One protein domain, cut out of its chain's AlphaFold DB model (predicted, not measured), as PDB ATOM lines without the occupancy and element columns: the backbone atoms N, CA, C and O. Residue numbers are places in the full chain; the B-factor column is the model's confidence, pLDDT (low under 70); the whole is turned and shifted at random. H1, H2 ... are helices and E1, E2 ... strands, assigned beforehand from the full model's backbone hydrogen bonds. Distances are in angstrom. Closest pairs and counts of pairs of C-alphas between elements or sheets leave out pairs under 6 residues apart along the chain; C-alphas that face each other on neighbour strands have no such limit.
ATOM      1  N   HIS A  34      43.914  19.554  51.947       98.81
ATOM      2  CA  HIS A  34      42.836  20.175  51.198       98.81
ATOM      3  C   HIS A  34      42.883  19.738  49.741       98.81
ATOM      4  O   HIS A  34      43.955  19.712  49.143       98.81
ATOM      5  N   GLY A  35      41.717  19.409  49.188       98.69
ATOM      6  CA  GLY A  35      41.567  19.063  47.781       98.69
ATOM      7  C   GLY A  35      41.029  20.221  46.942       98.69
ATOM      8  O   GLY A  35      40.276  21.060  47.443       98.69
ATOM      9  N   ALA A  36      41.386  20.240  45.661       98.56
ATOM     10  CA  ALA A  36      40.857  21.151  44.650       98.56
ATOM     11  C   ALA A  36      40.627  20.412  43.321       98.56
ATOM     12  O   ALA A  36      41.225  19.364  43.068       98.56
ATOM     13  N   THR A  37      39.744  20.950  42.476       98.62
ATOM     14  CA  THR A  37      39.334  20.319  41.215       98.62
ATOM     15  C   THR A  37      39.829  21.118  40.012       98.62
ATOM     16  O   THR A  37      39.543  22.306  39.886       98.62
ATOM     17  N   VAL A  38      40.525  20.449  39.093       98.56
ATOM     18  CA  VAL A  38      40.824  20.961  37.751       98.56
ATOM     19  C   VAL A  38      39.597  20.729  36.884       98.56
ATOM     20  O   VAL A  38      39.099  19.604  36.781       98.56
ATOM     21  N   ARG A  39      39.088  21.798  36.274       98.25
ATOM     22  CA  ARG A  39      37.803  21.792  35.579       98.25
ATOM     23  C   ARG A  39      37.934  22.213  34.128       98.25
ATOM     24  O   ARG A  39      38.712  23.105  33.804       98.25
ATOM     25  N   SER A  40      37.110  21.610  33.279       98.38
ATOM     26  CA  SER A  40      37.014  21.972  31.870       98.38
ATOM     27  C   SER A  40      36.550  23.423  31.674       98.38
ATOM     28  O   SER A  40      35.517  23.806  32.234       98.38
ATOM     29  N   PRO A  41      37.217  24.219  30.821       97.81
ATOM     30  CA  PRO A  41      36.685  25.497  30.353       97.81
ATOM     31  C   PRO A  41      35.738  25.337  29.149       97.81
ATOM     32  O   PRO A  41      35.136  26.316  28.712       97.81
ATOM     33  N   HIS A  42      35.603  24.129  28.590       98.56
ATOM     34  CA  HIS A  42      34.865  23.878  27.356       98.56
ATOM     35  C   HIS A  42      33.524  23.177  27.610       98.56
ATOM     36  O   HIS A  42      33.480  22.238  28.404       98.56
ATOM     37  N   PRO A  43      32.447  23.566  26.900       98.06
ATOM     38  CA  PRO A  43      31.168  22.863  26.949       98.06
ATOM     39  C   PRO A  43      31.232  21.499  26.261       98.06
ATOM     40  O   PRO A  43      30.561  20.573  26.684       98.06
ATOM     41  N   HIS A  44      32.034  21.359  25.207       98.69
ATOM     42  CA  HIS A  44      32.238  20.091  24.520       98.69
ATOM     43  C   HIS A  44      33.647  20.063  23.935       98.69
ATOM     44  O   HIS A  44      34.007  20.934  23.140       98.69
ATOM     45  N   ALA A  45      34.465  19.098  24.337       98.81
ATOM     46  CA  ALA A  45      35.797  18.916  23.769       98.81
ATOM     47  C   ALA A  45      36.286  17.482  23.964       98.81
ATOM     48  O   ALA A  45      35.889  16.797  24.907       98.81
ATOM     49  N   ARG A  46      37.197  17.037  23.100       98.88
ATOM     50  CA  ARG A  46      37.996  15.833  23.337       98.88
ATOM     51  C   ARG A  46      39.207  16.193  24.193       98.88
ATOM     52  O   ARG A  46      39.893  17.173  23.905       98.88
ATOM     53  N   ILE A  47      39.493  15.391  25.210       98.75
ATOM     54  CA  ILE A  47      40.718  15.486  26.007       98.75
ATOM     55  C   ILE A  47      41.831  14.780  25.226       98.75
ATOM     56  O   ILE A  47      41.728  13.590  24.925       98.75
ATOM     57  N   ARG A  48      42.885  15.512  24.855       98.50
ATOM     58  CA  ARG A  48      44.056  14.962  24.152       98.50
ATOM     59  C   ARG A  48      45.082  14.409  25.124       98.50
ATOM     60  O   ARG A  48      45.595  13.315  24.909       98.50
ATOM     61  N   SER A  49      45.372  15.166  26.176       98.00
ATOM     62  CA  SER A  49      46.306  14.768  27.219       98.00
ATOM     63  C   SER A  49      46.021  15.525  28.518       98.00
ATOM     64  O   SER A  49      45.486  16.636  28.499       98.00
ATOM     65  N   ILE A  50      46.378  14.907  29.643       98.44
ATOM     66  CA  ILE A  50      46.425  15.528  30.969       98.44
ATOM     67  C   ILE A  50      47.849  15.312  31.476       98.44
ATOM     68  O   ILE A  50      48.324  14.176  31.507       98.44
ATOM     69  N   ARG A  51      48.543  16.388  31.844       98.12
ATOM     70  CA  ARG A  51      49.906  16.340  32.386       98.12
ATOM     71  C   ARG A  51      49.955  17.091  33.707       98.12
ATOM     72  O   ARG A  51      49.471  18.214  33.790       98.12
ATOM     73  N   PHE A  52      50.563  16.480  34.714       98.12
ATOM     74  CA  PHE A  52      50.869  17.123  35.987       98.12
ATOM     75  C   PHE A  52      52.375  17.368  36.067       98.12
ATOM     76  O   PHE A  52      53.149  16.453  35.788       98.12
ATOM     77  N   ASP A  53      52.773  18.586  36.426       97.44
ATOM     78  CA  ASP A  53      54.162  18.968  36.677       97.44
ATOM     79  C   ASP A  53      54.408  19.122  38.191       97.44
ATOM     80  O   ASP A  53      54.094  20.168  38.765       97.44
ATOM     81  N   PRO A  54      54.990  18.111  38.862       94.31
ATOM     82  CA  PRO A  54      55.279  18.189  40.290       94.31
ATOM     83  C   PRO A  54      56.242  19.323  40.660       94.31
ATOM     84  O   PRO A  54      56.174  19.816  41.782       94.31
ATOM     85  N   ALA A  55      57.130  19.747  39.750       96.00
ATOM     86  CA  ALA A  55      58.097  20.813  40.019       96.00
ATOM     87  C   ALA A  55      57.441  22.204  40.033       96.00
ATOM     88  O   ALA A  55      57.942  23.118  40.685       96.00
ATOM     89  N   ALA A  56      56.309  22.354  39.341       95.31
ATOM     90  CA  ALA A  56      55.486  23.562  39.356       95.31
ATOM     91  C   ALA A  56      54.426  23.563  40.475       95.31
ATOM     92  O   ALA A  56      53.709  24.554  40.642       95.31
ATOM     93  N   ALA A  57      54.297  22.472  41.235       96.75
ATOM     94  CA  ALA A  57      53.325  22.335  42.311       96.75
ATOM     95  C   ALA A  57      53.954  22.611  43.691       96.75
ATOM     96  O   ALA A  57      55.142  22.363  43.895       96.75
ATOM     97  N   PRO A  58      53.169  23.071  44.684       96.56
ATOM     98  CA  PRO A  58      53.619  23.089  46.073       96.56
ATOM     99  C   PRO A  58      54.091  21.706  46.538       96.56
ATOM    100  O   PRO A  58      53.520  20.682  46.152       96.56
ATOM    101  N   GLU A  59      55.098  21.677  47.409       94.88
ATOM    102  CA  GLU A  59      55.705  20.433  47.888       94.88
ATOM    103  C   GLU A  59      54.670  19.463  48.484       94.88
ATOM    104  O   GLU A  59      53.765  19.848  49.231       94.88
ATOM    105  N   GLY A  60      54.807  18.183  48.127       92.50
ATOM    106  CA  GLY A  60      53.920  17.111  48.576       92.50
ATOM    107  C   GLY A  60      52.581  17.036  47.841       92.50
ATOM    108  O   GLY A  60      51.803  16.135  48.132       92.50
ATOM    109  N   THR A  61      52.294  17.930  46.890       98.19
ATOM    110  CA  THR A  61      51.050  17.870  46.111       98.19
ATOM    111  C   THR A  61      50.908  16.526  45.395       98.19
ATOM    112  O   THR A  61      51.820  16.080  44.703       98.19
ATOM    113  N   VAL A  62      49.726  15.920  45.504       98.31
ATOM    114  CA  VAL A  62      49.322  14.771  44.680       98.31
ATOM    115  C   VAL A  62      48.303  15.211  43.635       98.31
ATOM    116  O   VAL A  62      47.499  16.107  43.897       98.31
ATOM    117  N   CYS A  63      48.315  14.561  42.474       98.56
ATOM    118  CA  CYS A  63      47.329  14.738  41.414       98.56
ATOM    119  C   CYS A  63      46.736  13.375  41.055       98.56
ATOM    120  O   CYS A  63      47.479  12.404  40.940       98.56
ATOM    121  N   VAL A  64      45.419  13.315  40.865       98.62
ATOM    122  CA  VAL A  64      44.711  12.116  40.401       98.62
ATOM    123  C   VAL A  64      43.793  12.451  39.229       98.62
ATOM    124  O   VAL A  64      43.237  13.548  39.135       98.62
ATOM    125  N   THR A  65      43.633  11.490  38.335       98.69
ATOM    126  CA  THR A  65      42.830  11.530  37.111       98.69
ATOM    127  C   THR A  65      41.874  10.336  37.079       98.69
ATOM    128  O   THR A  65      41.861   9.508  37.990       98.69
ATOM    129  N   ALA A  66      41.074  10.207  36.018       98.12
ATOM    130  CA  ALA A  66      40.216   9.037  35.834       98.12
ATOM    131  C   ALA A  66      40.991   7.700  35.821       98.12
ATOM    132  O   ALA A  66      40.422   6.670  36.166       98.12
ATOM    133  N   ALA A  67      42.282   7.707  35.467       97.38
ATOM    134  CA  ALA A  67      43.122   6.508  35.459       97.38
ATOM    135  C   ALA A  67      43.455   5.979  36.868       97.38
ATOM    136  O   ALA A  67      43.841   4.822  37.006       97.38
ATOM    137  N   ASP A  68      43.288   6.807  37.902       98.00
ATOM    138  CA  ASP A  68      43.587   6.464  39.297       98.00
ATOM    139  C   ASP A  68      42.370   5.880  40.039       98.00
ATOM    140  O   ASP A  68      42.435   5.586  41.237       98.00
ATOM    141  N   LEU A  69      41.237   5.723  39.345       97.31
ATOM    142  CA  LEU A  69      40.030   5.121  39.899       97.31
ATOM    143  C   LEU A  69      40.220   3.611  40.128       97.31
ATOM    144  O   LEU A  69      40.614   2.900  39.204       97.31
ATOM    145  N   PRO A  70      39.911   3.093  41.331       96.25
ATOM    146  CA  PRO A  70      40.015   1.660  41.609       96.25
ATOM    147  C   PRO A  70      38.915   0.837  40.930       96.25
ATOM    148  O   PRO A  70      39.157  -0.300  40.536       96.25
ATOM    149  N   GLY A  71      37.710   1.401  40.848       97.06
ATOM    150  CA  GLY A  71      36.530   0.805  40.234       97.06
ATOM    151  C   GLY A  71      36.069   1.580  38.995       97.06
ATOM    152  O   GLY A  71      36.832   2.358  38.414       97.06
ATOM    153  N   PRO A  72      34.813   1.387  38.557       97.56
ATOM    154  CA  PRO A  72      34.293   2.054  37.371       97.56
ATOM    155  C   PRO A  72      34.241   3.584  37.509       97.56
ATOM    156  O   PRO A  72      33.922   4.131  38.567       97.56
ATOM    157  N   ASN A  73      34.491   4.286  36.398       98.06
ATOM    158  CA  ASN A  73      34.413   5.746  36.311       98.06
ATOM    159  C   ASN A  73      32.974   6.244  36.108       98.06
ATOM    160  O   ASN A  73      32.651   6.853  35.089       98.06
ATOM    161  N   GLY A  74      32.109   5.960  37.078       97.38
ATOM    162  CA  GLY A  74      30.697   6.315  37.040       97.38
ATOM    163  C   GLY A  74      30.119   6.540  38.432       97.38
ATOM    164  O   GLY A  74      30.371   5.784  39.366       97.38
ATOM    165  N   ILE A  75      29.333   7.597  38.604       97.25
ATOM    166  CA  ILE A  75      28.607   7.869  39.843       97.25
ATOM    167  C   ILE A  75      27.342   7.015  39.857       97.25
ATOM    168  O   ILE A  75      26.363   7.327  39.180       97.25
ATOM    169  N   GLN A  76      27.347   5.956  40.668       95.69
ATOM    170  CA  GLN A  76      26.210   5.050  40.806       95.69
ATOM    171  C   GLN A  76      24.988   5.753  41.431       95.69
ATOM    172  O   GLN A  76      24.924   5.976  42.643       95.69
ATOM    173  N   LEU A  77      23.980   6.043  40.601       92.12
ATOM    174  CA  LEU A  77      22.671   6.580  40.997       92.12
ATOM    175  C   LEU A  77      21.540   5.683  40.463       92.12
ATOM    176  O   LEU A  77      21.289   4.606  41.006       92.12
ATOM    177  N   LEU A  78      20.843   6.134  39.411       92.31
ATOM    178  CA  LEU A  78      19.877   5.333  38.645       92.31
ATOM    179  C   LEU A  78      20.582   4.438  37.617       92.31
ATOM    180  O   LEU A  78      20.091   3.362  37.285       92.31
ATOM    181  N   ASP A  79      21.709   4.929  37.118       93.19
ATOM    182  CA  ASP A  79      22.742   4.259  36.341       93.19
ATOM    183  C   ASP A  79      24.093   4.888  36.741       93.19
ATOM    184  O   ASP A  79      24.146   5.666  37.698       93.19
ATOM    185  N   ASP A  80      25.164   4.520  36.050       94.25
ATOM    186  CA  ASP A  80      26.549   4.944  36.276       94.25
ATOM    187  C   ASP A  80      27.081   5.843  35.141       94.25
ATOM    188  O   ASP A  80      28.278   6.084  35.027       94.25
ATOM    189  N   GLY A  81      26.198   6.387  34.294       94.94
ATOM    190  CA  GLY A  81      26.599   7.135  33.097       94.94
ATOM    191  C   GLY A  81      27.139   8.550  33.348       94.94
ATOM    192  O   GLY A  81      27.533   9.213  32.391       94.94
ATOM    193  N   TRP A  82      27.107   9.041  34.592       96.44
ATOM    194  CA  TRP A  82      27.706  10.318  34.991       96.44
ATOM    195  C   TRP A  82      29.131  10.067  35.510       96.44
ATOM    196  O   TRP A  82      29.255   9.483  36.586       96.44
ATOM    197  N   PRO A  83      30.200  10.461  34.793       97.62
ATOM    198  CA  PRO A  83      31.568  10.161  35.198       97.62
ATOM    199  C   PRO A  83      31.966  10.862  36.498       97.62
ATOM    200  O   PRO A  83      31.515  11.969  36.802       97.62
ATOM    201  N   ILE A  84      32.865  10.219  37.246       98.25
ATOM    202  CA  ILE A  84      33.498  10.810  38.431       98.25
ATOM    203  C   ILE A  84      34.494  11.885  37.982       98.25
ATOM    204  O   ILE A  84      34.501  12.992  38.524       98.25
ATOM    205  N   LEU A  85      35.319  11.559  36.984       98.69
ATOM    206  CA  LEU A  85      36.251  12.462  36.308       98.69
ATOM    207  C   LEU A  85      36.117  12.253  34.800       98.69
ATOM    208  O   LEU A  85      36.058  11.113  34.343       98.69
ATOM    209  N   ALA A  86      36.070  13.331  34.026       98.44
ATOM    210  CA  ALA A  86      35.990  13.257  32.576       98.44
ATOM    211  C   ALA A  86      37.196  12.501  32.000       98.44
ATOM    212  O   ALA A  86      38.347  12.812  32.306       98.44
ATOM    213  N   ASP A  87      36.910  11.530  31.135       96.06
ATOM    214  CA  ASP A  87      37.903  10.750  30.405       96.06
ATOM    215  C   ASP A  87      37.530  10.707  28.920       96.06
ATOM    216  O   ASP A  87      36.374  10.495  28.547       96.06
ATOM    217  N   GLY A  88      38.510  10.971  28.058       98.00
ATOM    218  CA  GLY A  88      38.340  11.095  26.611       98.00
ATOM    219  C   GLY A  88      37.578  12.345  26.146       98.00
ATOM    220  O   GLY A  88      38.019  12.989  25.196       98.00
ATOM    221  N   PHE A  89      36.474  12.724  26.792       98.56
ATOM    222  CA  PHE A  89      35.660  13.890  26.432       98.56
ATOM    223  C   PHE A  89      35.166  14.646  27.662       98.56
ATOM    224  O   PHE A  89      34.859  14.046  28.686       98.56
ATOM    225  N   VAL A  90      35.033  15.959  27.509       98.62
ATOM    226  CA  VAL A  90      34.261  16.830  28.402       98.62
ATOM    227  C   VAL A  90      32.965  17.199  27.694       98.62
ATOM    228  O   VAL A  90      32.974  17.521  26.504       98.62
ATOM    229  N   LEU A  91      31.857  17.116  28.418       98.19
ATOM    230  CA  LEU A  91      30.492  17.320  27.951       98.19
ATOM    231  C   LEU A  91      29.809  18.530  28.594       98.19
ATOM    232  O   LEU A  91      28.670  18.827  28.241       98.19
ATOM    233  N   HIS A  92      30.472  19.233  29.515       98.12
ATOM    234  CA  HIS A  92      30.032  20.552  29.958       98.12
ATOM    235  C   HIS A  92      31.174  21.413  30.517       98.12
ATOM    236  O   HIS A  92      32.223  20.928  30.948       98.12
ATOM    237  N   VAL A  93      30.937  22.730  30.575       98.19
ATOM    238  CA  VAL A  93      31.821  23.657  31.296       98.19
ATOM    239  C   VAL A  93      31.837  23.283  32.773       98.19
ATOM    240  O   VAL A  93      30.815  22.895  33.337       98.19
ATOM    241  N   ALA A  94      32.994  23.448  33.403       98.12
ATOM    242  CA  ALA A  94      33.259  23.130  34.795       98.12
ATOM    243  C   ALA A  94      33.271  21.627  35.132       98.12
ATOM    244  O   ALA A  94      33.348  21.273  36.313       98.12
ATOM    245  N   GLU A  95      33.231  20.739  34.135       98.50
ATOM    246  CA  GLU A  95      33.331  19.299  34.366       98.50
ATOM    247  C   GLU A  95      34.685  18.925  35.001       98.50
ATOM    248  O   GLU A  95      35.720  19.400  34.521       98.50
ATOM    249  N   PRO A  96      34.707  18.125  36.086       98.50
ATOM    250  CA  PRO A  96      35.941  17.678  36.733       98.50
ATOM    251  C   PRO A  96      36.802  16.825  35.796       98.50
ATOM    252  O   PRO A  96      36.315  15.839  35.255       98.50
ATOM    253  N   VAL A  97      38.084  17.164  35.641       98.62
ATOM    254  CA  VAL A  97      39.031  16.425  34.779       98.62
ATOM    255  C   VAL A  97      40.157  15.785  35.589       98.62
ATOM    256  O   VAL A  97      40.543  14.646  35.345       98.62
ATOM    257  N   ALA A  98      40.659  16.504  36.589       98.81
ATOM    258  CA  ALA A  98      41.650  16.008  37.534       98.81
ATOM    259  C   ALA A  98      41.398  16.618  38.916       98.81
ATOM    260  O   ALA A  98      40.743  17.655  39.047       98.81
ATOM    261  N   LEU A  99      41.920  15.977  39.953       98.88
ATOM    262  CA  LEU A  99      41.909  16.484  41.323       98.88
ATOM    263  C   LEU A  99      43.348  16.657  41.806       98.88
ATOM    264  O   LEU A  99      44.217  15.857  41.470       98.88
ATOM    265  N   VAL A 100      43.568  17.640  42.675       98.81
ATOM    266  CA  VAL A 100      44.830  17.812  43.402       98.81
ATOM    267  C   VAL A 100      44.579  17.884  44.902       98.81
ATOM    268  O   VAL A 100      43.542  18.396  45.323       98.81
ATOM    269  N   ALA A 101      45.521  17.407  45.716       98.81
ATOM    270  CA  ALA A 101      45.521  17.648  47.160       98.81
ATOM    271  C   ALA A 101      46.882  18.130  47.646       98.81
ATOM    272  O   ALA A 101      47.913  17.633  47.203       98.81
ATOM    273  N   ALA A 102      46.859  19.066  48.593       98.50
ATOM    274  CA  ALA A 102      48.053  19.635  49.207       98.50
ATOM    275  C   ALA A 102      47.817  19.959  50.699       98.50
ATOM    276  O   ALA A 102      46.661  20.033  51.139       98.50
ATOM    277  N   PRO A 103      48.879  20.211  51.492       97.81
ATOM    278  CA  PRO A 103      48.768  20.406  52.942       97.81
ATOM    279  C   PRO A 103      47.888  21.578  53.397       97.81
ATOM    280  O   PRO A 103      47.392  21.574  54.519       97.81
ATOM    281  N   THR A 104      47.682  22.594  52.553       97.56
ATOM    282  CA  THR A 104      46.855  23.763  52.887       97.56
ATOM    283  C   THR A 104      45.873  24.095  51.768       97.56
ATOM    284  O   THR A 104      46.106  23.783  50.601       97.56
ATOM    285  N   ARG A 105      44.783  24.797  52.108       96.44
ATOM    286  CA  ARG A 105      43.795  25.279  51.125       96.44
ATOM    287  C   ARG A 105      44.420  26.168  50.046       96.44
ATOM    288  O   ARG A 105      44.013  26.093  48.889       96.44
ATOM    289  N   LEU A 106      45.384  27.013  50.420       97.25
ATOM    290  CA  LEU A 106      46.091  27.876  49.473       97.25
ATOM    291  C   LEU A 106      46.971  27.048  48.530       97.25
ATOM    292  O   LEU A 106      46.868  27.220  47.319       97.25
ATOM    293  N   ALA A 107      47.749  26.108  49.073       98.25
ATOM    294  CA  ALA A 107      48.591  25.220  48.278       98.25
ATOM    295  C   ALA A 107      47.761  24.376  47.295       98.25
ATOM    296  O   ALA A 107      48.112  24.277  46.126       98.25
ATOM    297  N   ALA A 108      46.609  23.849  47.721       98.12
ATOM    298  CA  ALA A 108      45.734  23.062  46.851       98.12
ATOM    299  C   ALA A 108      45.197  23.882  45.665       98.12
ATOM    300  O   ALA A 108      45.083  23.375  44.555       98.12
ATOM    301  N   ARG A 109      44.906  25.174  45.876       97.00
ATOM    302  CA  ARG A 109      44.511  26.084  44.791       97.00
ATOM    303  C   ARG A 109      45.677  26.435  43.869       97.00
ATOM    304  O   ARG A 109      45.485  26.483  42.662       97.00
ATOM    305  N   GLN A 110      46.871  26.664  44.418       97.75
ATOM    306  CA  GLN A 110      48.078  26.924  43.623       97.75
ATOM    307  C   GLN A 110      48.456  25.713  42.757       97.75
ATOM    308  O   GLN A 110      48.817  25.883  41.597       97.75
ATOM    309  N   ALA A 111      48.285  24.499  43.285       98.19
ATOM    310  CA  ALA A 111      48.536  23.243  42.585       98.19
ATOM    311  C   ALA A 111      47.715  23.063  41.296       98.19
ATOM    312  O   ALA A 111      48.136  22.322  40.413       98.19
ATOM    313  N   LEU A 112      46.575  23.749  41.144       97.94
ATOM    314  CA  LEU A 112      45.780  23.681  39.914       97.94
ATOM    315  C   LEU A 112      46.571  24.153  38.684       97.94
ATOM    316  O   LEU A 112      46.382  23.609  37.602       97.94
ATOM    317  N   ALA A 113      47.480  25.123  38.847       97.50
ATOM    318  CA  ALA A 113      48.299  25.649  37.752       97.50
ATOM    319  C   ALA A 113      49.363  24.652  37.252       97.50
ATOM    320  O   ALA A 113      49.866  24.798  36.140       97.50
ATOM    321  N   ALA A 114      49.684  23.635  38.055       98.25
ATOM    322  CA  ALA A 114      50.621  22.576  37.699       98.25
ATOM    323  C   ALA A 114      49.982  21.469  36.841       98.25
ATOM    324  O   ALA A 114      50.686  20.577  36.369       98.25
ATOM    325  N   VAL A 115      48.660  21.500  36.635       98.62
ATOM    326  CA  VAL A 115      47.950  20.547  35.777       98.62
ATOM    327  C   VAL A 115      47.621  21.207  34.443       98.62
ATOM    328  O   VAL A 115      46.847  22.159  34.369       98.62
ATOM    329  N   GLN A 116      48.185  20.669  33.369       98.31
ATOM    330  CA  GLN A 116      47.919  21.089  32.000       98.31
ATOM    331  C   GLN A 116      46.990  20.081  31.330       98.31
ATOM    332  O   GLN A 116      47.279  18.884  31.305       98.31
ATOM    333  N   VAL A 117      45.895  20.573  30.755       98.69
ATOM    334  CA  VAL A 117      44.974  19.752  29.965       98.69
ATOM    335  C   VAL A 117      44.921  20.292  28.545       98.69
ATOM    336  O   VAL A 117      44.615  21.464  28.323       98.69
ATOM    337  N   GLU A 118      45.219  19.430  27.580       98.62
ATOM    338  CA  GLU A 118      45.112  19.751  26.161       98.62
ATOM    339  C   GLU A 118      43.748  19.302  25.639       98.62
ATOM    340  O   GLU A 118      43.383  18.127  25.740       98.62
ATOM    341  N   TYR A 119      43.007  20.236  25.045       98.75
ATOM    342  CA  TYR A 119      41.677  19.994  24.498       98.75
ATOM    343  C   TYR A 119      41.651  20.168  22.984       98.75
ATOM    344  O   TYR A 119      42.328  21.022  22.416       98.75
ATOM    345  N   GLU A 120      40.789  19.399  22.336       98.69
ATOM    346  CA  GLU A 120      40.291  19.666  20.992       98.69
ATOM    347  C   GLU A 120      38.804  20.030  21.114       98.69
ATOM    348  O   GLU A 120      37.979  19.134  21.321       98.69
ATOM    349  N   PRO A 121      38.444  21.326  21.044       98.56
ATOM    350  CA  PRO A 121      37.054  21.763  21.127       98.56
ATOM    351  C   PRO A 121      36.182  21.155  20.028       98.56
ATOM    352  O   PRO A 121      36.596  21.035  18.877       98.56
ATOM    353  N   LEU A 122      34.952  20.805  20.393       98.69
ATOM    354  CA  LEU A 122      33.935  20.259  19.499       98.69
ATOM    355  C   LEU A 122      32.691  21.147  19.543       98.69
ATOM    356  O   LEU A 122      32.474  21.884  20.504       98.69
ATOM    357  N   THR A 123      31.850  21.069  18.513       98.19
ATOM    358  CA  THR A 123      30.598  21.834  18.475       98.19
ATOM    359  C   THR A 123      29.663  21.359  19.593       98.19
ATOM    360  O   THR A 123      29.310  20.174  19.625       98.19
ATOM    361  N   GLY A 176      30.567  20.298  50.588       98.44
ATOM    362  CA  GLY A 176      31.716  19.982  51.422       98.44
ATOM    363  C   GLY A 176      31.774  18.513  51.816       98.44
ATOM    364  O   GLY A 176      30.761  17.943  52.237       98.44
ATOM    365  N   MET A 177      32.968  17.929  51.719       98.75
ATOM    366  CA  MET A 177      33.284  16.553  52.107       98.75
ATOM    367  C   MET A 177      34.651  16.467  52.778       98.75
ATOM    368  O   MET A 177      35.595  17.151  52.385       98.75
ATOM    369  N   ILE A 178      34.760  15.583  53.761       98.88
ATOM    370  CA  ILE A 178      36.009  15.143  54.374       98.88
ATOM    371  C   ILE A 178      36.062  13.628  54.232       98.88
ATOM    372  O   ILE A 178      35.125  12.949  54.651       98.88
ATOM    373  N   ALA A 179      37.141  13.103  53.665       98.81
ATOM    374  CA  ALA A 179      37.357  11.670  53.528       98.81
ATOM    375  C   ALA A 179      38.595  11.216  54.306       98.81
ATOM    376  O   ALA A 179      39.597  11.934  54.362       98.81
ATOM    377  N   THR A 180      38.527  10.016  54.875       98.56
ATOM    378  CA  THR A 180      39.655   9.292  55.467       98.56
ATOM    379  C   THR A 180      39.689   7.861  54.942       98.56
ATOM    380  O   THR A 180      38.646   7.260  54.668       98.56
ATOM    381  N   CYS A 181      40.901   7.323  54.812       95.94
ATOM    382  CA  CYS A 181      41.155   5.947  54.402       95.94
ATOM    383  C   CYS A 181      41.917   5.251  55.538       95.94
ATOM    384  O   CYS A 181      43.039   5.648  55.843       95.94
ATOM    385  N   GLU A 182      41.310   4.250  56.172       89.75
ATOM    386  CA  GLU A 182      41.859   3.530  57.334       89.75
ATOM    387  C   GLU A 182      41.590   2.028  57.161       89.75
ATOM    388  O   GLU A 182      40.488   1.649  56.768       89.75
ATOM    389  N   ASP A 183      42.582   1.167  57.416       87.50
ATOM    390  CA  ASP A 183      42.454  -0.305  57.389       87.50
ATOM    391  C   ASP A 183      41.775  -0.884  56.125       87.50
ATOM    392  O   ASP A 183      40.961  -1.823  56.167       87.50
ATOM    393  N   GLY A 184      42.091  -0.283  54.972       86.56
ATOM    394  CA  GLY A 184      41.514  -0.635  53.670       86.56
ATOM    395  C   GLY A 184      40.039  -0.253  53.498       86.56
ATOM    396  O   GLY A 184      39.425  -0.663  52.518       86.56
ATOM    397  N   GLY A 185      39.460   0.495  54.439       95.25
ATOM    398  CA  GLY A 185      38.118   1.065  54.374       95.25
ATOM    399  C   GLY A 185      38.118   2.579  54.146       95.25
ATOM    400  O   GLY A 185      39.155   3.243  54.176       95.25
ATOM    401  N   LEU A 186      36.922   3.123  53.924       97.62
ATOM    402  CA  LEU A 186      36.675   4.535  53.642       97.62
ATOM    403  C   LEU A 186      35.662   5.101  54.630       97.62
ATOM    404  O   LEU A 186      34.575   4.549  54.798       97.62
ATOM    405  N   THR A 187      35.976   6.248  55.223       98.56
ATOM    406  CA  THR A 187      34.989   7.052  55.947       98.56
ATOM    407  C   THR A 187      34.846   8.415  55.291       98.56
ATOM    408  O   THR A 187      35.828   9.123  55.098       98.56
ATOM    409  N   VAL A 188      33.609   8.812  54.990       98.56
ATOM    410  CA  VAL A 188      33.284  10.156  54.505       98.56
ATOM    411  C   VAL A 188      32.345  10.856  55.478       98.56
ATOM    412  O   VAL A 188      31.330  10.304  55.903       98.56
ATOM    413  N   LEU A 189      32.683  12.096  55.815       98.62
ATOM    414  CA  LEU A 189      31.869  13.029  56.581       98.62
ATOM    415  C   LEU A 189      31.580  14.250  55.712       98.62
ATOM    416  O   LEU A 189      32.508  14.876  55.212       98.62
ATOM    417  N   GLY A 190      30.318  14.639  55.557       98.31
ATOM    418  CA  GLY A 190      30.027  15.815  54.742       98.31
ATOM    419  C   GLY A 190      28.589  16.283  54.762       98.31
ATOM    420  O   GLY A 190      27.732  15.726  55.450       98.31
ATOM    421  N   SER A 191      28.329  17.334  53.994       98.19
ATOM    422  CA  SER A 191      27.018  17.961  53.922       98.19
ATOM    423  C   SER A 191      26.184  17.291  52.830       98.19
ATOM    424  O   SER A 191      26.429  17.498  51.644       98.19
ATOM    425  N   MET A 192      25.153  16.542  53.219       98.12
ATOM    426  CA  MET A 192      24.344  15.745  52.292       98.12
ATOM    427  C   MET A 192      22.926  15.495  52.816       98.12
ATOM    428  O   MET A 192      22.691  15.477  54.021       98.12
ATOM    429  N   GLN A 193      21.988  15.251  51.905       97.81
ATOM    430  CA  GLN A 193      20.612  14.848  52.209       97.81
ATOM    431  C   GLN A 193      20.446  13.321  52.202       97.81
ATOM    432  O   GLN A 193      19.616  12.793  52.940       97.81
ATOM    433  N   CYS A 194      21.231  12.617  51.379       97.31
ATOM    434  CA  CYS A 194      21.065  11.189  51.109       97.31
ATOM    435  C   CYS A 194      22.380  10.418  51.324       97.31
ATOM    436  O   CYS A 194      23.054  10.074  50.353       97.31
ATOM    437  N   PRO A 195      22.753  10.090  52.577       98.00
ATOM    438  CA  PRO A 195      24.005   9.380  52.865       98.00
ATOM    439  C   PRO A 195      24.121   8.019  52.163       98.00
ATOM    440  O   PRO A 195      25.218   7.612  51.799       98.00
ATOM    441  N   TYR A 196      23.003   7.339  51.893       97.94
ATOM    442  CA  TYR A 196      23.006   6.072  51.153       97.94
ATOM    443  C   TYR A 196      23.316   6.216  49.655       97.94
ATOM    444  O   TYR A 196      23.780   5.254  49.051       97.94
ATOM    445  N   TYR A 197      23.083   7.379  49.035       97.94
ATOM    446  CA  TYR A 197      23.544   7.619  47.659       97.94
ATOM    447  C   TYR A 197      25.058   7.772  47.623       97.94
ATOM    448  O   TYR A 197      25.718   7.145  46.799       97.94
ATOM    449  N   VAL A 198      25.603   8.523  48.579       98.62
ATOM    450  CA  VAL A 198      27.049   8.681  48.743       98.62
ATOM    451  C   VAL A 198      27.716   7.334  49.033       98.62
ATOM    452  O   VAL A 198      28.729   7.010  48.423       98.62
ATOM    453  N   HIS A 199      27.128   6.519  49.916       98.62
ATOM    454  CA  HIS A 199      27.639   5.185  50.251       98.62
ATOM    455  C   HIS A 199      27.713   4.276  49.019       98.62
ATOM    456  O   HIS A 199      28.782   3.748  48.727       98.62
ATOM    457  N   LYS A 200      26.629   4.179  48.238       98.19
ATOM    458  CA  LYS A 200      26.603   3.387  46.997       98.19
ATOM    459  C   LYS A 200      27.610   3.875  45.960       98.19
ATOM    460  O   LYS A 200      28.247   3.054  45.309       98.19
ATOM    461  N   ALA A 201      27.763   5.191  45.814       98.38
ATOM    462  CA  ALA A 201      28.741   5.765  44.897       98.38
ATOM    463  C   ALA A 201      30.182   5.431  45.311       98.38
ATOM    464  O   ALA A 201      30.984   5.072  44.456       98.38
ATOM    465  N   LEU A 202      30.502   5.487  46.607       98.56
ATOM    466  CA  LEU A 202      31.818   5.109  47.133       98.56
ATOM    467  C   LEU A 202      32.093   3.608  46.975       98.56
ATOM    468  O   LEU A 202      33.166   3.245  46.508       98.56
ATOM    469  N   VAL A 203      31.125   2.750  47.316       98.50
ATOM    470  CA  VAL A 203      31.210   1.291  47.115       98.50
ATOM    471  C   VAL A 203      31.522   0.966  45.658       98.50
ATOM    472  O   VAL A 203      32.462   0.231  45.380       98.50
ATOM    473  N   HIS A 204      30.778   1.572  44.731       98.25
ATOM    474  CA  HIS A 204      30.961   1.359  43.301       98.25
ATOM    475  C   HIS A 204      32.315   1.889  42.804       98.25
ATOM    476  O   HIS A 204      33.075   1.147  42.194       98.25
ATOM    477  N   ALA A 205      32.652   3.145  43.107       98.12
ATOM    478  CA  ALA A 205      33.867   3.791  42.606       98.12
ATOM    479  C   ALA A 205      35.166   3.168  43.144       98.12
ATOM    480  O   ALA A 205      36.199   3.247  42.482       98.12
ATOM    481  N   PHE A 206      35.134   2.580  44.343       97.94
ATOM    482  CA  PHE A 206      36.308   1.972  44.974       97.94
ATOM    483  C   PHE A 206      36.336   0.446  44.904       97.94
ATOM    484  O   PHE A 206      37.327  -0.130  45.351       97.94
ATOM    485  N   ASP A 207      35.288  -0.179  44.357       96.69
ATOM    486  CA  ASP A 207      35.106  -1.634  44.325       96.69
ATOM    487  C   ASP A 207      35.311  -2.275  45.713       96.69
ATOM    488  O   ASP A 207      36.046  -3.243  45.901       96.69
ATOM    489  N   LEU A 208      34.704  -1.655  46.732       97.00
ATOM    490  CA  LEU A 208      34.823  -2.086  48.126       97.00
ATOM    491  C   LEU A 208      33.550  -2.787  48.608       97.00
ATOM    492  O   LEU A 208      32.450  -2.380  48.240       97.00
ATOM    493  N   PRO A 209      33.669  -3.768  49.520       97.31
ATOM    494  CA  PRO A 209      32.530  -4.282  50.272       97.31
ATOM    495  C   PRO A 209      31.751  -3.169  50.993       97.31
ATOM    496  O   PRO A 209      32.338  -2.203  51.487       97.31
ATOM    497  N   GLU A 210      30.424  -3.311  51.097       97.50
ATOM    498  CA  GLU A 210      29.552  -2.290  51.704       97.50
ATOM    499  C   GLU A 210      29.937  -1.938  53.151       97.50
ATOM    500  O   GLU A 210      29.815  -0.782  53.563       97.50
ATOM    501  N   ASP A 211      30.422  -2.919  53.913       97.00
ATOM    502  CA  ASP A 211      30.844  -2.791  55.309       97.00
ATOM    503  C   ASP A 211      32.216  -2.111  55.476       97.00
ATOM    504  O   ASP A 211      32.550  -1.651  56.570       97.00
ATOM    505  N   LYS A 212      32.985  -1.968  54.390       98.12
ATOM    506  CA  LYS A 212      34.234  -1.193  54.343       98.12
ATOM    507  C   LYS A 212      34.015   0.289  54.045       98.12
ATOM    508  O   LYS A 212      34.984   1.047  54.040       98.12
ATOM    509  N   VAL A 213      32.773   0.728  53.836       98.56
ATOM    510  CA  VAL A 213      32.435   2.127  53.546       98.56
ATOM    511  C   VAL A 213      31.501   2.689  54.614       98.56
ATOM    512  O   VAL A 213      30.397   2.196  54.838       98.56
ATOM    513  N   ARG A 214      31.906   3.795  55.240       98.50
ATOM    514  CA  ARG A 214      31.119   4.515  56.244       98.50
ATOM    515  C   ARG A 214      30.833   5.941  55.794       98.50
ATOM    516  O   ARG A 214      31.745   6.716  55.534       98.50
ATOM    517  N   VAL A 215      29.561   6.333  55.799       98.69
ATOM    518  CA  VAL A 215      29.139   7.705  55.483       98.69
ATOM    519  C   VAL A 215      28.469   8.344  56.693       98.69
ATOM    520  O   VAL A 215      27.588   7.755  57.320       98.69
ATOM    521  N   ARG A 216      28.883   9.566  57.032       98.31
ATOM    522  CA  ARG A 216      28.328  10.371  58.122       98.31
ATOM    523  C   ARG A 216      27.867  11.718  57.575       98.31
ATOM    524  O   ARG A 216      28.646  12.458  56.984       98.31
ATOM    525  N   ALA A 217      26.604  12.061  57.803       97.31
ATOM    526  CA  ALA A 217      26.122  13.407  57.518       97.31
ATOM    527  C   ALA A 217      26.591  14.374  58.620       97.31
ATOM    528  O   ALA A 217      26.451  14.079  59.809       97.31
ATOM    529  N   ALA A 218      27.152  15.512  58.221       96.19
ATOM    530  CA  ALA A 218      27.397  16.656  59.093       96.19
ATOM    531  C   ALA A 218      26.111  17.487  59.271       96.19
ATOM    532  O   ALA A 218      25.064  17.173  58.698       96.19
ATOM    533  N   VAL A 219      26.179  18.571  60.052       96.75
ATOM    534  CA  VAL A 219      25.117  19.587  60.032       96.75
ATOM    535  C   VAL A 219      25.020  20.156  58.612       96.75
ATOM    536  O   VAL A 219      26.038  20.481  58.014       96.75
ATOM    537  N   VAL A 220      23.801  20.272  58.075       97.19
ATOM    538  CA  VAL A 220      23.556  20.712  56.689       97.19
ATOM    539  C   VAL A 220      22.990  22.132  56.665       97.19
ATOM    540  O   VAL A 220      21.903  22.398  57.190       97.19
ATOM    541  N   GLY A 221      23.701  23.053  56.018       97.00
ATOM    542  CA  GLY A 221      23.353  24.469  55.848       97.00
ATOM    543  C   GLY A 221      22.461  24.742  54.636       97.00
ATOM    544  O   GLY A 221      22.696  25.681  53.874       97.00
ATOM    545  N   GLY A 222      21.426  23.917  54.466       96.81
ATOM    546  CA  GLY A 222      20.536  23.922  53.304       96.81
ATOM    547  C   GLY A 222      20.981  22.948  52.208       96.81
ATOM    548  O   GLY A 222      22.153  22.601  52.104       96.81
ATOM    549  N   GLY A 223      20.025  22.493  51.395       96.38
ATOM    550  CA  GLY A 223      20.289  21.545  50.304       96.38
ATOM    551  C   GLY A 223      19.303  21.684  49.151       96.38
ATOM    552  O   GLY A 223      19.705  21.882  48.013       96.38
ATOM    553  N   PHE A 224      18.000  21.680  49.448       96.75
ATOM    554  CA  PHE A 224      16.936  21.958  48.469       96.75
ATOM    555  C   PHE A 224      16.923  21.035  47.233       96.75
ATOM    556  O   PHE A 224      16.311  21.401  46.234       96.75
ATOM    557  N   GLY A 225      17.535  19.850  47.314       95.38
ATOM    558  CA  GLY A 225      17.726  18.914  46.198       95.38
ATOM    559  C   GLY A 225      19.169  18.895  45.681       95.38
ATOM    560  O   GLY A 225      19.695  17.832  45.389       95.38
ATOM    561  N   GLY A 226      19.877  20.025  45.714       96.56
ATOM    562  CA  GLY A 226      21.263  20.116  45.240       96.56
ATOM    563  C   GLY A 226      22.277  19.383  46.121       96.56
ATOM    564  O   GLY A 226      23.415  19.176  45.717       96.56
ATOM    565  N   LYS A 227      21.871  18.943  47.319       98.12
ATOM    566  CA  LYS A 227      22.656  18.043  48.176       98.12
ATOM    567  C   LYS A 227      22.042  16.637  48.261       98.12
ATOM    568  O   LYS A 227      22.273  15.930  49.239       98.12
ATOM    569  N   GLU A 228      21.230  16.243  47.282       95.81
ATOM    570  CA  GLU A 228      20.647  14.899  47.173       95.81
ATOM    571  C   GLU A 228      21.631  13.924  46.516       95.81
ATOM    572  O   GLU A 228      22.091  12.995  47.175       95.81
ATOM    573  N   ASP A 229      21.999  14.165  45.257       95.00
ATOM    574  CA  ASP A 229      22.855  13.294  44.443       95.00
ATOM    575  C   ASP A 229      24.266  13.850  44.216       95.00
ATOM    576  O   ASP A 229      25.232  13.091  44.246       95.00
ATOM    577  N   PHE A 230      24.414  15.170  44.048       97.75
ATOM    578  CA  PHE A 230      25.724  15.788  43.810       97.75
ATOM    579  C   PHE A 230      26.803  15.460  44.865       97.75
ATOM    580  O   PHE A 230      27.953  15.227  44.480       97.75
ATOM    581  N   PRO A 231      26.478  15.366  46.175       98.44
ATOM    582  CA  PRO A 231      27.431  14.956  47.205       98.44
ATOM    583  C   PRO A 231      28.171  13.645  46.907       98.44
ATOM    584  O   PRO A 231      29.300  13.481  47.365       98.44
ATOM    585  N   SER A 232      27.583  12.733  46.125       98.44
ATOM    586  CA  SER A 232      28.234  11.487  45.716       98.44
ATOM    587  C   SER A 232      29.520  11.736  44.923       98.44
ATOM    588  O   SER A 232      30.531  11.101  45.208       98.44
ATOM    589  N   ALA A 233      29.520  12.693  43.989       97.88
ATOM    590  CA  ALA A 233      30.710  13.021  43.204       97.88
ATOM    591  C   ALA A 233      31.818  13.615  44.079       97.88
ATOM    592  O   ALA A 233      32.944  13.120  44.082       97.88
ATOM    593  N   LEU A 234      31.479  14.613  44.901       98.62
ATOM    594  CA  LEU A 234      32.456  15.262  45.775       98.62
ATOM    595  C   LEU A 234      33.028  14.304  46.833       98.62
ATOM    596  O   LEU A 234      34.197  14.412  47.200       98.62
ATOM    597  N   ALA A 235      32.223  13.358  47.323       98.81
ATOM    598  CA  ALA A 235      32.676  12.347  48.271       98.81
ATOM    599  C   ALA A 235      33.721  11.415  47.650       98.81
ATOM    600  O   ALA A 235      34.751  11.156  48.272       98.81
ATOM    601  N   VAL A 236      33.481  10.953  46.418       98.75
ATOM    602  CA  VAL A 236      34.444  10.128  45.680       98.75
ATOM    603  C   VAL A 236      35.720  10.925  45.390       98.75
ATOM    604  O   VAL A 236      36.810  10.401  45.595       98.75
ATOM    605  N   HIS A 237      35.616  12.205  45.009       98.81
ATOM    606  CA  HIS A 237      36.787  13.072  44.800       98.81
ATOM    607  C   HIS A 237      37.654  13.196  46.055       98.81
ATOM    608  O   HIS A 237      38.865  12.981  45.993       98.81
ATOM    609  N   ALA A 238      37.037  13.496  47.201       98.88
ATOM    610  CA  ALA A 238      37.754  13.608  48.466       98.88
ATOM    611  C   ALA A 238      38.405  12.273  48.860       98.88
ATOM    612  O   ALA A 238      39.549  12.260  49.311       98.88
ATOM    613  N   ALA A 239      37.711  11.149  48.654       98.75
ATOM    614  CA  ALA A 239      38.229   9.820  48.961       98.75
ATOM    615  C   ALA A 239      39.399   9.410  48.049       98.75
ATOM    616  O   ALA A 239      40.358   8.810  48.531       98.75
ATOM    617  N   LEU A 240      39.360   9.761  46.756       98.62
ATOM    618  CA  LEU A 240      40.454   9.476  45.820       98.62
ATOM    619  C   LEU A 240      41.724  10.198  46.253       98.62
ATOM    620  O   LEU A 240      42.789   9.593  46.350       98.62
ATOM    621  N   LEU A 241      41.583  11.478  46.591       98.81
ATOM    622  CA  LEU A 241      42.683  12.279  47.103       98.81
ATOM    623  C   LEU A 241      43.206  11.747  48.438       98.81
ATOM    624  O   LEU A 241      44.417  11.619  48.595       98.81
ATOM    625  N   ALA A 242      42.319  11.391  49.375       98.62
ATOM    626  CA  ALA A 242      42.715  10.847  50.674       98.62
ATOM    627  C   ALA A 242      43.495   9.531  50.538       98.62
ATOM    628  O   ALA A 242      44.492   9.317  51.228       98.62
ATOM    629  N   ARG A 243      43.077   8.665  49.604       97.56
ATOM    630  CA  ARG A 243      43.800   7.436  49.264       97.56
ATOM    631  C   ARG A 243      45.162   7.737  48.638       97.56
ATOM    632  O   ARG A 243      46.136   7.098  49.016       97.56
ATOM    633  N   ALA A 244      45.234   8.696  47.717       97.75
ATOM    634  CA  ALA A 244      46.465   9.030  47.003       97.75
ATOM    635  C   ALA A 244      47.535   9.658  47.909       97.75
ATOM    636  O   ALA A 244      48.707   9.307  47.797       97.75
ATOM    637  N   CYS A 245      47.157  10.562  48.820       97.31
ATOM    638  CA  CYS A 245      48.118  11.199  49.726       97.31
ATOM    639  C   CYS A 245      48.332  10.447  51.048       97.31
ATOM    640  O   CYS A 245      49.242  10.795  51.801       97.31
ATOM    641  N   GLY A 246      47.495   9.453  51.368       97.00
ATOM    642  CA  GLY A 246      47.543   8.748  52.654       97.00
ATOM    643  C   GLY A 246      47.217   9.649  53.852       97.00
ATOM    644  O   GLY A 246      47.707   9.422  54.959       97.00
ATOM    645  N   ARG A 247      46.433  10.713  53.639       98.00
ATOM    646  CA  ARG A 247      46.022  11.689  54.662       98.00
ATOM    647  C   ARG A 247      44.512  11.920  54.576       98.00
ATOM    648  O   ARG A 247      43.940  11.769  53.500       98.00
ATOM    649  N   PRO A 248      43.848  12.355  55.660       98.62
ATOM    650  CA  PRO A 248      42.505  12.914  55.553       98.62
ATOM    651  C   PRO A 248      42.466  14.058  54.534       98.62
ATOM    652  O   PRO A 248      43.349  14.912  54.562       98.62
ATOM    653  N   VAL A 249      41.447  14.130  53.678       98.88
ATOM    654  CA  VAL A 249      41.299  15.229  52.706       98.88
ATOM    655  C   VAL A 249      39.952  15.910  52.865       98.88
ATOM    656  O   VAL A 249      38.911  15.257  52.813       98.88
ATOM    657  N   LYS A 250      39.980  17.239  53.014       98.88
ATOM    658  CA  LYS A 250      38.806  18.116  52.995       98.88
ATOM    659  C   LYS A 250      38.680  18.827  51.650       98.88
ATOM    660  O   LYS A 250      39.592  19.531  51.222       98.88
ATOM    661  N   MET A 251      37.512  18.722  51.030       98.75
ATOM    662  CA  MET A 251      37.116  19.517  49.871       98.75
ATOM    663  C   MET A 251      35.896  20.352  50.236       98.75
ATOM    664  O   MET A 251      34.873  19.805  50.637       98.75
ATOM    665  N   VAL A 252      36.010  21.672  50.103       98.25
ATOM    666  CA  VAL A 252      34.908  22.621  50.303       98.25
ATOM    667  C   VAL A 252      34.945  23.617  49.156       98.25
ATOM    668  O   VAL A 252      35.919  24.365  49.017       98.25
ATOM    669  N   TYR A 253      33.890  23.623  48.345       97.94
ATOM    670  CA  TYR A 253      33.776  24.555  47.230       97.94
ATOM    671  C   TYR A 253      33.552  25.974  47.740       97.94
ATOM    672  O   TYR A 253      32.850  26.207  48.728       97.94
TER     673      TYR A 253
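AT A GLANCE: This is residues 34 to 123 and 176 to 253 of the 429 residues of the protein "Ald_Xan_dh_C domain-containing protein" of Acidobacteria bacterium (UniProt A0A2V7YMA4). Helix H3 lies in the core between two sheets, the four-stranded E8 E7 E6 E9 and the three-stranded E1 E4 E3, which come together at strands E9 and E1. H2 packs next to H3 over E8, H1 covers the far face of the smaller sheet, and the two-stranded ribbon E2 E5 lies partly face to face with that sheet, away from the larger one. The printed part has 168 residues, with three helices and nine strands in the order E1 E2 E3 E4 H1 E5 E6 E7 H2 E8 H3 E9. The class is mixed, helices and strands; the sheet E8 E7 E6 E9 is mixed, the other two antiparallel. The whole is compact, with a radius of gyration of the C-alphas of 15.2 A, and rounded, spanning 39 by 38 by 31 A.

IN THESE COORDINATES: The largest sheet holds E8, residues 213 to 217, E7, residues 185 to 190, E6, residues 176 to 182 and 20.2 A long, and E9, residues 249 to 252, which ends at C-alpha 252 (34.908, 22.621, 50.303). H3, residues 231 to 245, is 21.2 A long; H2, residues 195 to 206, is 16.4 A. E1, residues 34 to 39, begins at C-alpha 34 (42.836, 20.175, 51.198); E4 is residues 96 to 102, E3 residues 62 to 65, and H1 residues 105 to 114. E2, residues 45 to 52 and 19.5 A long, bends by 61 degrees at residue 48; E5 is residues 115 to 121, 18.3 A.

HOW THE PARTS SIT: E8 and E7 are parallel, with N 214 and O 186 2.8 A apart; the hairpin E6 and E7 has N 180 and O 187 at 2.9 A, and antiparallel E6 and E9 have N 251 and O 177 at 2.8 A, each within hydrogen-bond range. H2 and H3 are on the same face of this sheet, two layers, at heights of 8.8 A and 6.3 A. Residues 231 to 236 of H3 touch H2, closest at the C-alphas of Val 198 and Ser 232, 4.3 A, at a steep tilt of 44 degrees, the same way. E7, H2, E8 form a strand-helix-strand unit, two parallel neighbour strands with a helix between, its crossover right-handed; E8, H3, E9 form a split one, with E7 and E6 between its strands, left-handed. H3 is also on the sheet E1 E4 E3, at a height of 8.8 A, with H1 on the opposite face at 7.0 A: three layers, helices on both faces. Here N 36 and O 100 are 2.9 A apart, as are N 64 and O 99 in the hairpin E3 and E4. The C-alphas of His 34 and Lys 250, the closest of E1 and E9, are 4.9 A apart. E2 and E5, antiparallel with N 48 and O 118 at 2.8 A, form a sandwich, two sheets face to face, with E1 E4 E3. In H2 and H3 every O i to N i+4 pair is within hydrogen-bond range, in H1 3 of 6.

THE WHOLE: The C-alphas farthest apart, those of Thr 123 and Asp 183, are 46.3 A apart. Residues 124 to 175 are not printed; the gap from C-alpha 123 to C-alpha 176 is 33.0 A. The links E3 to E4 and E8 to H3 are long. No printed residue is under 70 in pLDDT.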